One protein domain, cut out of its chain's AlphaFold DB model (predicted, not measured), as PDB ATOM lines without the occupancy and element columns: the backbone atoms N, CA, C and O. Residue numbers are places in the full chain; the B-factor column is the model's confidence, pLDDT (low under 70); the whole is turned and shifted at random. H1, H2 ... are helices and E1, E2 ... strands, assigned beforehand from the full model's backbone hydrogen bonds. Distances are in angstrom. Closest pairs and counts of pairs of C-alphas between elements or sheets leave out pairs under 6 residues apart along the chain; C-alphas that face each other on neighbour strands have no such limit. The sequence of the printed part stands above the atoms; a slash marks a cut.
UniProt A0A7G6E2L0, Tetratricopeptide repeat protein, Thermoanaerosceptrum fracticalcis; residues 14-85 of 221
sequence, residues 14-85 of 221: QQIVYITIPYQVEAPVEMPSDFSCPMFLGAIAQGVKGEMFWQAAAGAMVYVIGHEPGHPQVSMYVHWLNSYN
ATOM      1  N   GLN A  14     103.248 157.181  97.760       93.75
ATOM      2  CA  GLN A  14     102.864 158.197  98.741       93.75
ATOM      3  C   GLN A  14     101.394 158.084  99.144       93.75
ATOM      4  O   GLN A  14     100.984 158.738 100.096       93.75
ATOM      5  N   GLN A  15     100.590 157.282  98.441       93.88
ATOM      6  CA  GLN A  15      99.175 157.086  98.757       93.88
ATOM      7  C   GLN A  15      98.944 155.946  99.747       93.88
ATOM      8  O   GLN A  15      97.852 155.853 100.312       93.88
ATOM      9  N   ILE A  16      99.945 155.090  99.965       96.25
ATOM     10  CA  ILE A  16      99.830 153.895 100.793       96.25
ATOM     11  C   ILE A  16     100.824 153.901 101.954       96.25
ATOM     12  O   ILE A  16     101.920 154.448 101.876       96.25
ATOM     13  N   VAL A  17     100.439 153.242 103.035       95.56
ATOM     14  CA  VAL A  17     101.308 152.877 104.152       95.56
ATOM     15  C   VAL A  17     101.208 151.387 104.398       95.56
ATOM     16  O   VAL A  17     100.174 150.776 104.144       95.56
ATOM     17  N   TYR A  18     102.281 150.813 104.921       94.50
ATOM     18  CA  TYR A  18     102.320 149.417 105.319       94.50
ATOM     19  C   TYR A  18     102.153 149.324 106.826       94.50
ATOM     20  O   TYR A  18     102.902 149.957 107.574       94.50
ATOM     21  N   ILE A  19     101.168 148.550 107.270       91.31
ATOM     22  CA  ILE A  19     100.900 148.335 108.689       91.31
ATOM     23  C   ILE A  19     100.973 146.851 109.028       91.31
ATOM     24  O   ILE A  19     100.518 145.993 108.274       91.31
ATOM     25  N   THR A  20     101.523 146.556 110.200       86.56
ATOM     26  CA  THR A  20     101.444 145.224 110.802       86.56
ATOM     27  C   THR A  20     100.242 145.206 111.730       86.56
ATOM     28  O   THR A  20     100.102 146.084 112.583       86.56
ATOM     29  N   ILE A  21      99.372 144.213 111.568       82.44
ATOM     30  CA  ILE A  21      98.186 144.042 112.409       82.44
ATOM     31  C   ILE A  21      98.492 142.897 113.382       82.44
ATOM     32  O   ILE A  21      98.355 141.737 112.997       82.44
ATOM     33  N   PRO A  22      98.934 143.188 114.623       69.50
ATOM     34  CA  PRO A  22      99.391 142.158 115.561       69.50
ATOM     35  C   PRO A  22      98.256 141.252 116.054       69.50
ATOM     36  O   PRO A  22      98.515 140.193 116.619       69.50
ATOM     37  N   TYR A  23      97.001 141.677 115.872       71.44
ATOM     38  CA  TYR A  23      95.823 140.935 116.293       71.44
ATOM     39  C   TYR A  23      94.687 141.137 115.284       71.44
ATOM     40  O   TYR A  23      94.153 142.236 115.152       71.44
ATOM     41  N   GLN A  24      94.356 140.078 114.546       72.31
ATOM     42  CA  GLN A  24      93.453 140.094 113.388       72.31
ATOM     43  C   GLN A  24      92.107 139.425 113.703       72.31
ATOM     44  O   GLN A  24      91.629 138.558 112.974       72.31
ATOM     45  N   VAL A  25      91.498 139.799 114.828       71.25
ATOM     46  CA  VAL A  25      90.143 139.329 115.160       71.25
ATOM     47  C   VAL A  25      89.190 139.840 114.090       71.25
ATOM     48  O   VAL A  25      89.269 141.010 113.726       71.25
ATOM     49  N   GLU A  26      88.319 138.962 113.588       78.69
ATOM     50  CA  GLU A  26      87.357 139.265 112.513       78.69
ATOM     51  C   GLU A  26      87.992 139.576 111.143       78.69
ATOM     52  O   GLU A  26      87.332 140.147 110.272       78.69
ATOM     53  N   ALA A  27      89.254 139.195 110.905       86.19
ATOM     54  CA  ALA A  27      89.782 139.205 109.544       86.19
ATOM     55  C   ALA A  27      89.015 138.200 108.663       86.19
ATOM     56  O   ALA A  27      88.807 137.060 109.082       86.19
ATOM     57  N   PRO A  28      88.601 138.589 107.443       91.00
ATOM     58  CA  PRO A  28      87.827 137.718 106.561       91.00
ATOM     59  C   PRO A  28      88.668 136.565 106.001       91.00
ATOM     60  O   PRO A  28      88.127 135.537 105.608       91.00
ATOM     61  N   VAL A  29      89.989 136.744 105.962       91.81
ATOM     62  CA  VAL A  29      90.968 135.749 105.529       91.81
ATOM     63  C   VAL A  29      92.164 135.845 106.471       91.81
ATOM     64  O   VAL A  29      92.666 136.946 106.726       91.81
ATOM     65  N   GLU A  30      92.600 134.698 106.992       87.88
ATOM     66  CA  GLU A  30      93.764 134.602 107.875       87.88
ATOM     67  C   GLU A  30      95.039 135.058 107.158       87.88
ATOM     68  O   GLU A  30      95.262 134.757 105.983       87.88
ATOM     69  N   MET A  31      95.898 135.780 107.875       84.50
ATOM     70  CA  MET A  31      97.198 136.223 107.381       84.50
ATOM     71  C   MET A  31      98.295 135.843 108.382       84.50
ATOM     72  O   MET A  31      98.039 135.785 109.587       84.50
ATOM     73  N   PRO A  32      99.533 135.600 107.919       83.25
ATOM     74  CA  PRO A  32     100.647 135.341 108.819       83.25
ATOM     75  C   PRO A  32     100.998 136.585 109.649       83.25
ATOM     76  O   PRO A  32     100.681 137.720 109.293       83.25
ATOM     77  N   SER A  33     101.673 136.380 110.783       79.12
ATOM     78  CA  SER A  33     101.970 137.448 111.752       79.12
ATOM     79  C   SER A  33     102.896 138.548 111.220       79.12
ATOM     80  O   SER A  33     102.911 139.653 111.756       79.12
ATOM     81  N   ASP A  34     103.690 138.242 110.196       78.31
ATOM     82  CA  ASP A  34     104.586 139.164 109.496       78.31
ATOM     83  C   ASP A  34     103.944 139.800 108.252       78.31
ATOM     84  O   ASP A  34     104.609 140.556 107.541       78.31
ATOM     85  N   PHE A  35     102.649 139.551 108.006       85.81
ATOM     86  CA  PHE A  35     101.904 140.176 106.920       85.81
ATOM     87  C   PHE A  35     101.926 141.697 107.067       85.81
ATOM     88  O   PHE A  35     101.401 142.272 108.028       85.81
ATOM     89  N   SER A  36     102.531 142.358 106.088       89.19
ATOM     90  CA  SER A  36     102.599 143.807 106.020       89.19
ATOM     91  C   SER A  36     101.508 144.281 105.065       89.19
ATOM     92  O   SER A  36     101.601 144.154 103.846       89.19
ATOM     93  N   CYS A  37     100.421 144.767 105.664       91.12
ATOM     94  CA  CYS A  37      99.194 145.124 104.971       91.12
ATOM     95  C   CYS A  37      99.331 146.521 104.361       91.12
ATOM     96  O   CYS A  37      99.455 147.490 105.122       91.12
ATOM     97  N   PRO A  38      99.287 146.672 103.025       96.38
ATOM     98  CA  PRO A  38      99.180 147.989 102.423       96.38
ATOM     99  C   PRO A  38      97.804 148.578 102.744       96.38
ATOM    100  O   PRO A  38      96.790 147.884 102.721       96.38
ATOM    101  N   MET A  39      97.773 149.871 103.043       96.50
ATOM    102  CA  MET A  39      96.568 150.633 103.349       96.50
ATOM    103  C   MET A  39      96.669 152.017 102.735       96.50
ATOM    104  O   MET A  39      97.698 152.675 102.865       96.50
ATOM    105  N   PHE A  40      95.587 152.510 102.137       96.69
ATOM    106  CA  PHE A  40      95.548 153.900 101.691       96.69
ATOM    107  C   PHE A  40      95.617 154.867 102.880       96.69
ATOM    108  O   PHE A  40      94.853 154.739 103.842       96.69
ATOM    109  N   LEU A  41      96.463 155.896 102.788       94.69
ATOM    110  CA  LEU A  41      96.564 156.964 103.792       94.69
ATOM    111  C   LEU A  41      95.208 157.616 104.074       94.69
ATOM    112  O   LEU A  41      94.871 157.877 105.227       94.69
ATOM    113  N   GLY A  42      94.407 157.836 103.028       93.75
ATOM    114  CA  GLY A  42      93.063 158.399 103.158       93.75
ATOM    115  C   GLY A  42      92.125 157.528 103.998       93.75
ATOM    116  O   GLY A  42      91.335 158.064 104.771       93.75
ATOM    117  N   ALA A  43      92.247 156.201 103.907       93.81
ATOM    118  CA  ALA A  43      91.453 155.268 104.703       93.81
ATOM    119  C   ALA A  43      91.852 155.318 106.188       93.81
ATOM    120  O   ALA A  43      90.986 155.374 107.062       93.81
ATOM    121  N   ILE A  44      93.159 155.391 106.475       91.44
ATOM    122  CA  ILE A  44      93.674 155.571 107.840       91.44
ATOM    123  C   ILE A  44      93.200 156.903 108.430       91.44
ATOM    124  O   ILE A  44      92.697 156.932 109.552       91.44
ATOM    125  N   ALA A  45      93.294 157.993 107.666       92.44
ATOM    126  CA  ALA A  45      92.864 159.320 108.106       92.44
ATOM    127  C   ALA A  45      91.356 159.389 108.415       92.44
ATOM    128  O   ALA A  45      90.945 160.116 109.316       92.44
ATOM    129  N   GLN A  46      90.539 158.615 107.698       94.50
ATOM    130  CA  GLN A  46      89.096 158.501 107.934       94.50
ATOM    131  C   GLN A  46      88.739 157.542 109.079       94.50
ATOM    132  O   GLN A  46      87.576 157.469 109.475       94.50
ATOM    133  N   GLY A  47      89.714 156.807 109.621       92.75
ATOM    134  CA  GLY A  47      89.490 155.860 110.707       92.75
ATOM    135  C   GLY A  47      88.545 154.722 110.321       92.75
ATOM    136  O   GLY A  47      87.727 154.326 111.153       92.75
ATOM    137  N   VAL A  48      88.629 154.222 109.078       92.50
ATOM    138  CA  VAL A  48      87.799 153.097 108.610       92.50
ATOM    139  C   VAL A  48      88.022 151.852 109.475       92.50
ATOM    140  O   VAL A  48      89.137 151.582 109.924       92.50
ATOM    141  N   LYS A  49      86.952 151.092 109.731       91.06
ATOM    142  CA  LYS A  49      86.954 149.898 110.596       91.06
ATOM    143  C   LYS A  49      86.083 148.793 110.003       91.06
ATOM    144  O   LYS A  49      85.276 149.054 109.111       91.06
ATOM    145  N   GLY A  50      86.224 147.581 110.539       90.81
ATOM    146  CA  GLY A  50      85.409 146.427 110.158       90.81
ATOM    147  C   GLY A  50      85.543 146.098 108.673       90.81
ATOM    148  O   GLY A  50      86.637 146.140 108.117       90.81
ATOM    149  N   GLU A  51      84.427 145.814 108.008       91.31
ATOM    150  CA  GLU A  51      84.419 145.450 106.587       91.31
ATOM    151  C   GLU A  51      85.060 146.517 105.683       91.31
ATOM    152  O   GLU A  51      85.860 146.183 104.812       91.31
ATOM    153  N   MET A  52      84.794 147.804 105.931       93.50
ATOM    154  CA  MET A  52      85.367 148.898 105.133       93.50
ATOM    155  C   MET A  52      86.894 148.962 105.230       93.50
ATOM    156  O   MET A  52      87.562 149.378 104.285       93.50
ATOM    157  N   PHE A  53      87.458 148.549 106.368       93.12
ATOM    158  CA  PHE A  53      88.904 148.439 106.521       93.12
ATOM    159  C   PHE A  53      89.464 147.352 105.599       93.12
ATOM    160  O   PHE A  53      90.423 147.605 104.875       93.12
ATOM    161  N   TRP A  54      88.831 146.178 105.563       93.44
ATOM    162  CA  TRP A  54      89.263 145.069 104.709       93.44
ATOM    163  C   TRP A  54      89.059 145.351 103.221       93.44
ATOM    164  O   TRP A  54      89.911 144.984 102.418       93.44
ATOM    165  N   GLN A  55      88.006 146.081 102.850       95.12
ATOM    166  CA  GLN A  55      87.822 146.576 101.483       95.12
ATOM    167  C   GLN A  55      88.932 147.564 101.086       95.12
ATOM    168  O   GLN A  55      89.484 147.473  99.991       95.12
ATOM    169  N   ALA A  56      89.308 148.483 101.983       96.06
ATOM    170  CA  ALA A  56      90.411 149.411 101.741       96.06
ATOM    171  C   ALA A  56      91.769 148.691 101.645       96.06
ATOM    172  O   ALA A  56      92.582 149.046 100.790       96.06
ATOM    173  N   ALA A  57      91.993 147.667 102.473       95.50
ATOM    174  CA  ALA A  57      93.166 146.801 102.400       95.50
ATOM    175  C   ALA A  57      93.221 146.054 101.062       95.50
ATOM    176  O   ALA A  57      94.238 146.098 100.374       95.50
ATOM    177  N   ALA A  58      92.107 145.439 100.648       97.12
ATOM    178  CA  ALA A  58      91.995 144.746  99.370       97.12
ATOM    179  C   ALA A  58      92.318 145.685  98.197       97.12
ATOM    180  O   ALA A  58      93.141 145.358  97.343       97.12
ATOM    181  N   GLY A  59      91.737 146.889  98.193       97.75
ATOM    182  CA  GLY A  59      92.022 147.906  97.182       97.75
ATOM    183  C   GLY A  59      93.496 148.317  97.153       97.75
ATOM    184  O   GLY A  59      94.085 148.415  96.078       97.75
ATOM    185  N   ALA A  60      94.123 148.505  98.317       97.94
ATOM    186  CA  ALA A  60      95.540 148.848  98.404       97.94
ATOM    187  C   ALA A  60      96.449 147.692  97.946       97.94
ATOM    188  O   ALA A  60      97.461 147.941  97.294       97.94
ATOM    189  N   MET A  61      96.081 146.434  98.212       97.88
ATOM    190  CA  MET A  61      96.788 145.261  97.688       97.88
ATOM    191  C   MET A  61      96.726 145.209  96.162       97.88
ATOM    192  O   MET A  61      97.767 145.079  95.527       97.88
ATOM    193  N   VAL A  62      95.538 145.371  95.565       98.31
ATOM    194  CA  VAL A  62      95.381 145.456  94.101       98.31
ATOM    195  C   VAL A  62      96.232 146.600  93.542       98.31
ATOM    196  O   VAL A  62      96.926 146.415  92.543       98.31
ATOM    197  N   TYR A  63      96.233 147.758  94.205       97.56
ATOM    198  CA  TYR A  63      97.012 148.922  93.787       97.56
ATOM    199  C   TYR A  63      98.522 148.639  93.782       97.56
ATOM    200  O   TYR A  63      99.190 148.948  92.795       97.56
ATOM    201  N   VAL A  64      99.046 147.976  94.824       97.38
ATOM    202  CA  VAL A  64     100.450 147.529  94.886       97.38
ATOM    203  C   VAL A  64     100.750 146.489  93.810       97.38
ATOM    204  O   VAL A  64     101.752 146.621  93.119       97.38
ATOM    205  N   ILE A  65      99.895 145.477  93.642       96.81
ATOM    206  CA  ILE A  65     100.074 144.429  92.626       96.81
ATOM    207  C   ILE A  65     100.159 145.049  91.227       96.81
ATOM    208  O   ILE A  65     101.025 144.669  90.441       96.81
ATOM    209  N   GLY A  66      99.281 146.007  90.926       96.19
ATOM    210  CA  GLY A  66      99.261 146.695  89.642       96.19
ATOM    211  C   GLY A  66     100.507 147.551  89.403       96.19
ATOM    212  O   GLY A  66     101.110 147.461  88.341       96.19
ATOM    213  N   HIS A  67     100.933 148.348  90.389       95.69
ATOM    214  CA  HIS A  67     102.047 149.293  90.205       95.69
ATOM    215  C   HIS A  67     103.432 148.662  90.386       95.69
ATOM    216  O   HIS A  67     104.411 149.114  89.788       95.69
ATOM    217  N   GLU A  68     103.523 147.616  91.208       94.06
ATOM    218  CA  GLU A  68     104.753 146.905  91.538       94.06
ATOM    219  C   GLU A  68     104.535 145.376  91.559       94.06
ATOM    220  O   GLU A  68     104.605 144.743  92.616       94.06
ATOM    221  N   PRO A  69     104.355 144.733  90.385       92.62
ATOM    222  CA  PRO A  69     104.193 143.275  90.268       92.62
ATOM    223  C   PRO A  69     105.319 142.449  90.912       92.62
ATOM    224  O   PRO A  69     105.129 141.285  91.254       92.62
ATOM    225  N   GLY A  70     106.512 143.040  91.056       92.38
ATOM    226  CA  GLY A  70     107.681 142.428  91.691       92.38
ATOM    227  C   GLY A  70     107.772 142.633  93.206       92.38
ATOM    228  O   GLY A  70     108.792 142.272  93.793       92.38
ATOM    229  N   HIS A  71     106.763 143.237  93.845       92.94
ATOM    230  CA  HIS A  71     106.785 143.492  95.281       92.94
ATOM    231  C   HIS A  71     106.868 142.163  96.072       92.94
ATOM    232  O   HIS A  71     106.112 141.233  95.777       92.94
ATOM    233  N   PRO A  72     107.723 142.046  97.113       93.00
ATOM    234  CA  PRO A  72     108.018 140.764  97.774       93.00
ATOM    235  C   PRO A  72     106.806 140.009  98.334       93.00
ATOM    236  O   PRO A  72     106.827 138.786  98.432       93.00
ATOM    237  N   GLN A  73     105.748 140.732  98.704       92.56
ATOM    238  CA  GLN A  73     104.526 140.154  99.274       92.56
ATOM    239  C   GLN A  73     103.413 139.891  98.245       92.56
ATOM    240  O   GLN A  73     102.337 139.451  98.639       92.56
ATOM    241  N   VAL A  74     103.631 140.127  96.942       94.44
ATOM    242  CA  VAL A  74     102.587 139.974  95.902       94.44
ATOM    243  C   VAL A  74     101.930 138.600  95.937       94.44
ATOM    244  O   VAL A  74     100.708 138.525  95.905       94.44
ATOM    245  N   SER A  75     102.696 137.518  96.093       94.19
ATOM    246  CA  SER A  75     102.127 136.165  96.191       94.19
ATOM    247  C   SER A  75     101.162 136.017  97.371       94.19
ATOM    248  O   SER A  75     100.141 135.341  97.268       94.19
ATOM    249  N   MET A  76     101.470 136.675  98.489       93.81
ATOM    250  CA  MET A  76     100.638 136.660  99.688       93.81
ATOM    251  C   MET A  76      99.381 137.513  99.499       93.81
ATOM    252  O   MET A  76      98.293 137.091  99.882       93.81
ATOM    253  N   TYR A  77      99.507 138.665  98.834       96.25
ATOM    254  CA  TYR A  77      98.367 139.500  98.456       96.25
ATOM    255  C   TYR A  77      97.430 138.775  97.489       96.25
ATOM    256  O   TYR A  77      96.226 138.767  97.708       96.25
ATOM    257  N   VAL A  78      97.964 138.113  96.459       96.81
ATOM    258  CA  VAL A  78      97.174 137.320  95.503       96.81
ATOM    259  C   VAL A  78      96.419 136.201  96.218       96.81
ATOM    260  O   VAL A  78      95.221 136.038  96.000       96.81
ATOM    261  N   HIS A  79      97.087 135.458  97.107       94.81
ATOM    262  CA  HIS A  79      96.438 134.408  97.894       94.81
ATOM    263  C   HIS A  79      95.289 134.955  98.753       94.81
ATOM    264  O   HIS A  79      94.187 134.397  98.755       94.81
ATOM    265  N   TRP A  80      95.536 136.066  99.452       95.50
ATOM    266  CA  TRP A  80      94.539 136.705 100.302       95.50
ATOM    267  C   TRP A  80      93.348 137.214  99.485       95.50
ATOM    268  O   TRP A  80      92.206 136.888  99.796       95.50
ATOM    269  N   LEU A  81      93.606 137.940  98.393       97.50
ATOM    270  CA  LEU A  81      92.581 138.511  97.518       97.50
ATOM    271  C   LEU A  81      91.708 137.439  96.866       97.50
ATOM    272  O   LEU A  81      90.491 137.591  96.851       97.50
ATOM    273  N   ASN A  82      92.297 136.339  96.387       97.00
ATOM    274  CA  ASN A  82      91.536 135.231  95.802       97.00
ATOM    275  C   ASN A  82      90.657 134.510  96.836       97.00
ATOM    276  O   ASN A  82      89.596 134.001  96.484       97.00
ATOM    277  N   SER A  83      91.074 134.484  98.104       96.25
ATOM    278  CA  SER A  83      90.258 133.944  99.199       96.25
ATOM    279  C   SER A  83      89.157 134.921  99.625       96.25
ATOM    280  O   SER A  83      88.052 134.502  99.955       96.25
ATOM    281  N   TYR A  84      89.452 136.224  99.594       95.81
ATOM    282  CA  TYR A  84      88.543 137.297  99.991       95.81
ATOM    283  C   TYR A  84      87.433 137.541  98.958       95.81
ATOM    284  O   TYR A  84      86.264 137.650  99.322       95.81
ATOM    285  N   ASN A  85      87.786 137.603  97.671       96.81
ATOM    286  CA  ASN A  85      86.854 137.740  96.558       96.81
ATOM    287  C   ASN A  85      87.331 136.916  95.335       96.81
ATOM    288  O   ASN A  85      88.128 137.409  94.531       96.81
TER     289      ASN A  85
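AT A GLANCE: This is residues 14 to 85 of the 221 residues of the protein "Tetratricopeptide repeat protein" of Thermoanaerosceptrum fracticalcis (UniProt A0A7G6E2L0). A two-stranded hairpin, E1 and E2, has the long helix H2 packed over it, mostly over E2, and H3 folds back along H2 to make a helical hairpin with it. The short helix H1 sits at the end of the strand hairpin where E2 ends, while a long loop, residues 21 to 35, joins the strands at the other end. The printed part has 72 residues with two named strands and three named helices, in the order E1, E2, H1, H2, H3; the strands are antiparallel and the class is mixed, helices and strands. The whole is compact, with a radius of gyration of the C-alphas of 11.3 A, and rounded, with spans of 29 by 26 by 22 A.

IN THESE COORDINATES: E1 is residues 16 to 20, beginning at C-alpha 16 at (99.830, 153.895, 100.793). E2 is residues 36 to 40. H1 is residues 41 to 45. H2, residues 51 to 67, measures 24.4 A from first to last C-alpha and begins at C-alpha 51 at (84.419, 145.450, 106.587). H3, residues 74 to 84, measures 14.9 A and ends at C-alpha 84 at (88.543, 137.297, 99.991).

HOW THE PARTS SIT: E1 and E2 form a hairpin, antiparallel with 144 degrees between their directions. N 17 and O 39 are 2.8 A apart and N 37 and O 19 are 2.9 A apart, both within hydrogen-bond range. The closest C-alphas of E1 and H1 are those of Ile 16 and Leu 41, 5.4 A apart. H2 and E2 have 13 pairs of C-alphas within 8 A, the closest being those of Met 39 and Ala 57 at 5.2 A. E1 and H2 have 1 such pair, Ile 16 and Ala 60, at 7.0 A. H1 and H2 are close but not clearly touching, their closest C-alphas being those of Ala 43 and Ala 56 at 6.6 A. H2, with residues 58 to 65 alone, touches H3, and the closest C-alphas are those of Met 61 and Tyr 77 at 6.0 A. These two form a helical hairpin and run opposite ways at a steep tilt of 38 degrees, only just past shallow. H3 is apart from E1, E2 and H1. In H1, H2 and H3 every O i to N i+4 pair is within hydrogen-bond range.

THE WHOLE: The two C-alphas farthest apart, those of Gly 47 and Gly 70, are 29.5 A from each other. The printed part has no cut. The link from E1 to E2 is long, with 15 residues. Residues 67 to 72, of which 67 belongs to H2, stand free. The mean pLDDT of the printed part is 91.7, and residue 22 is under 70.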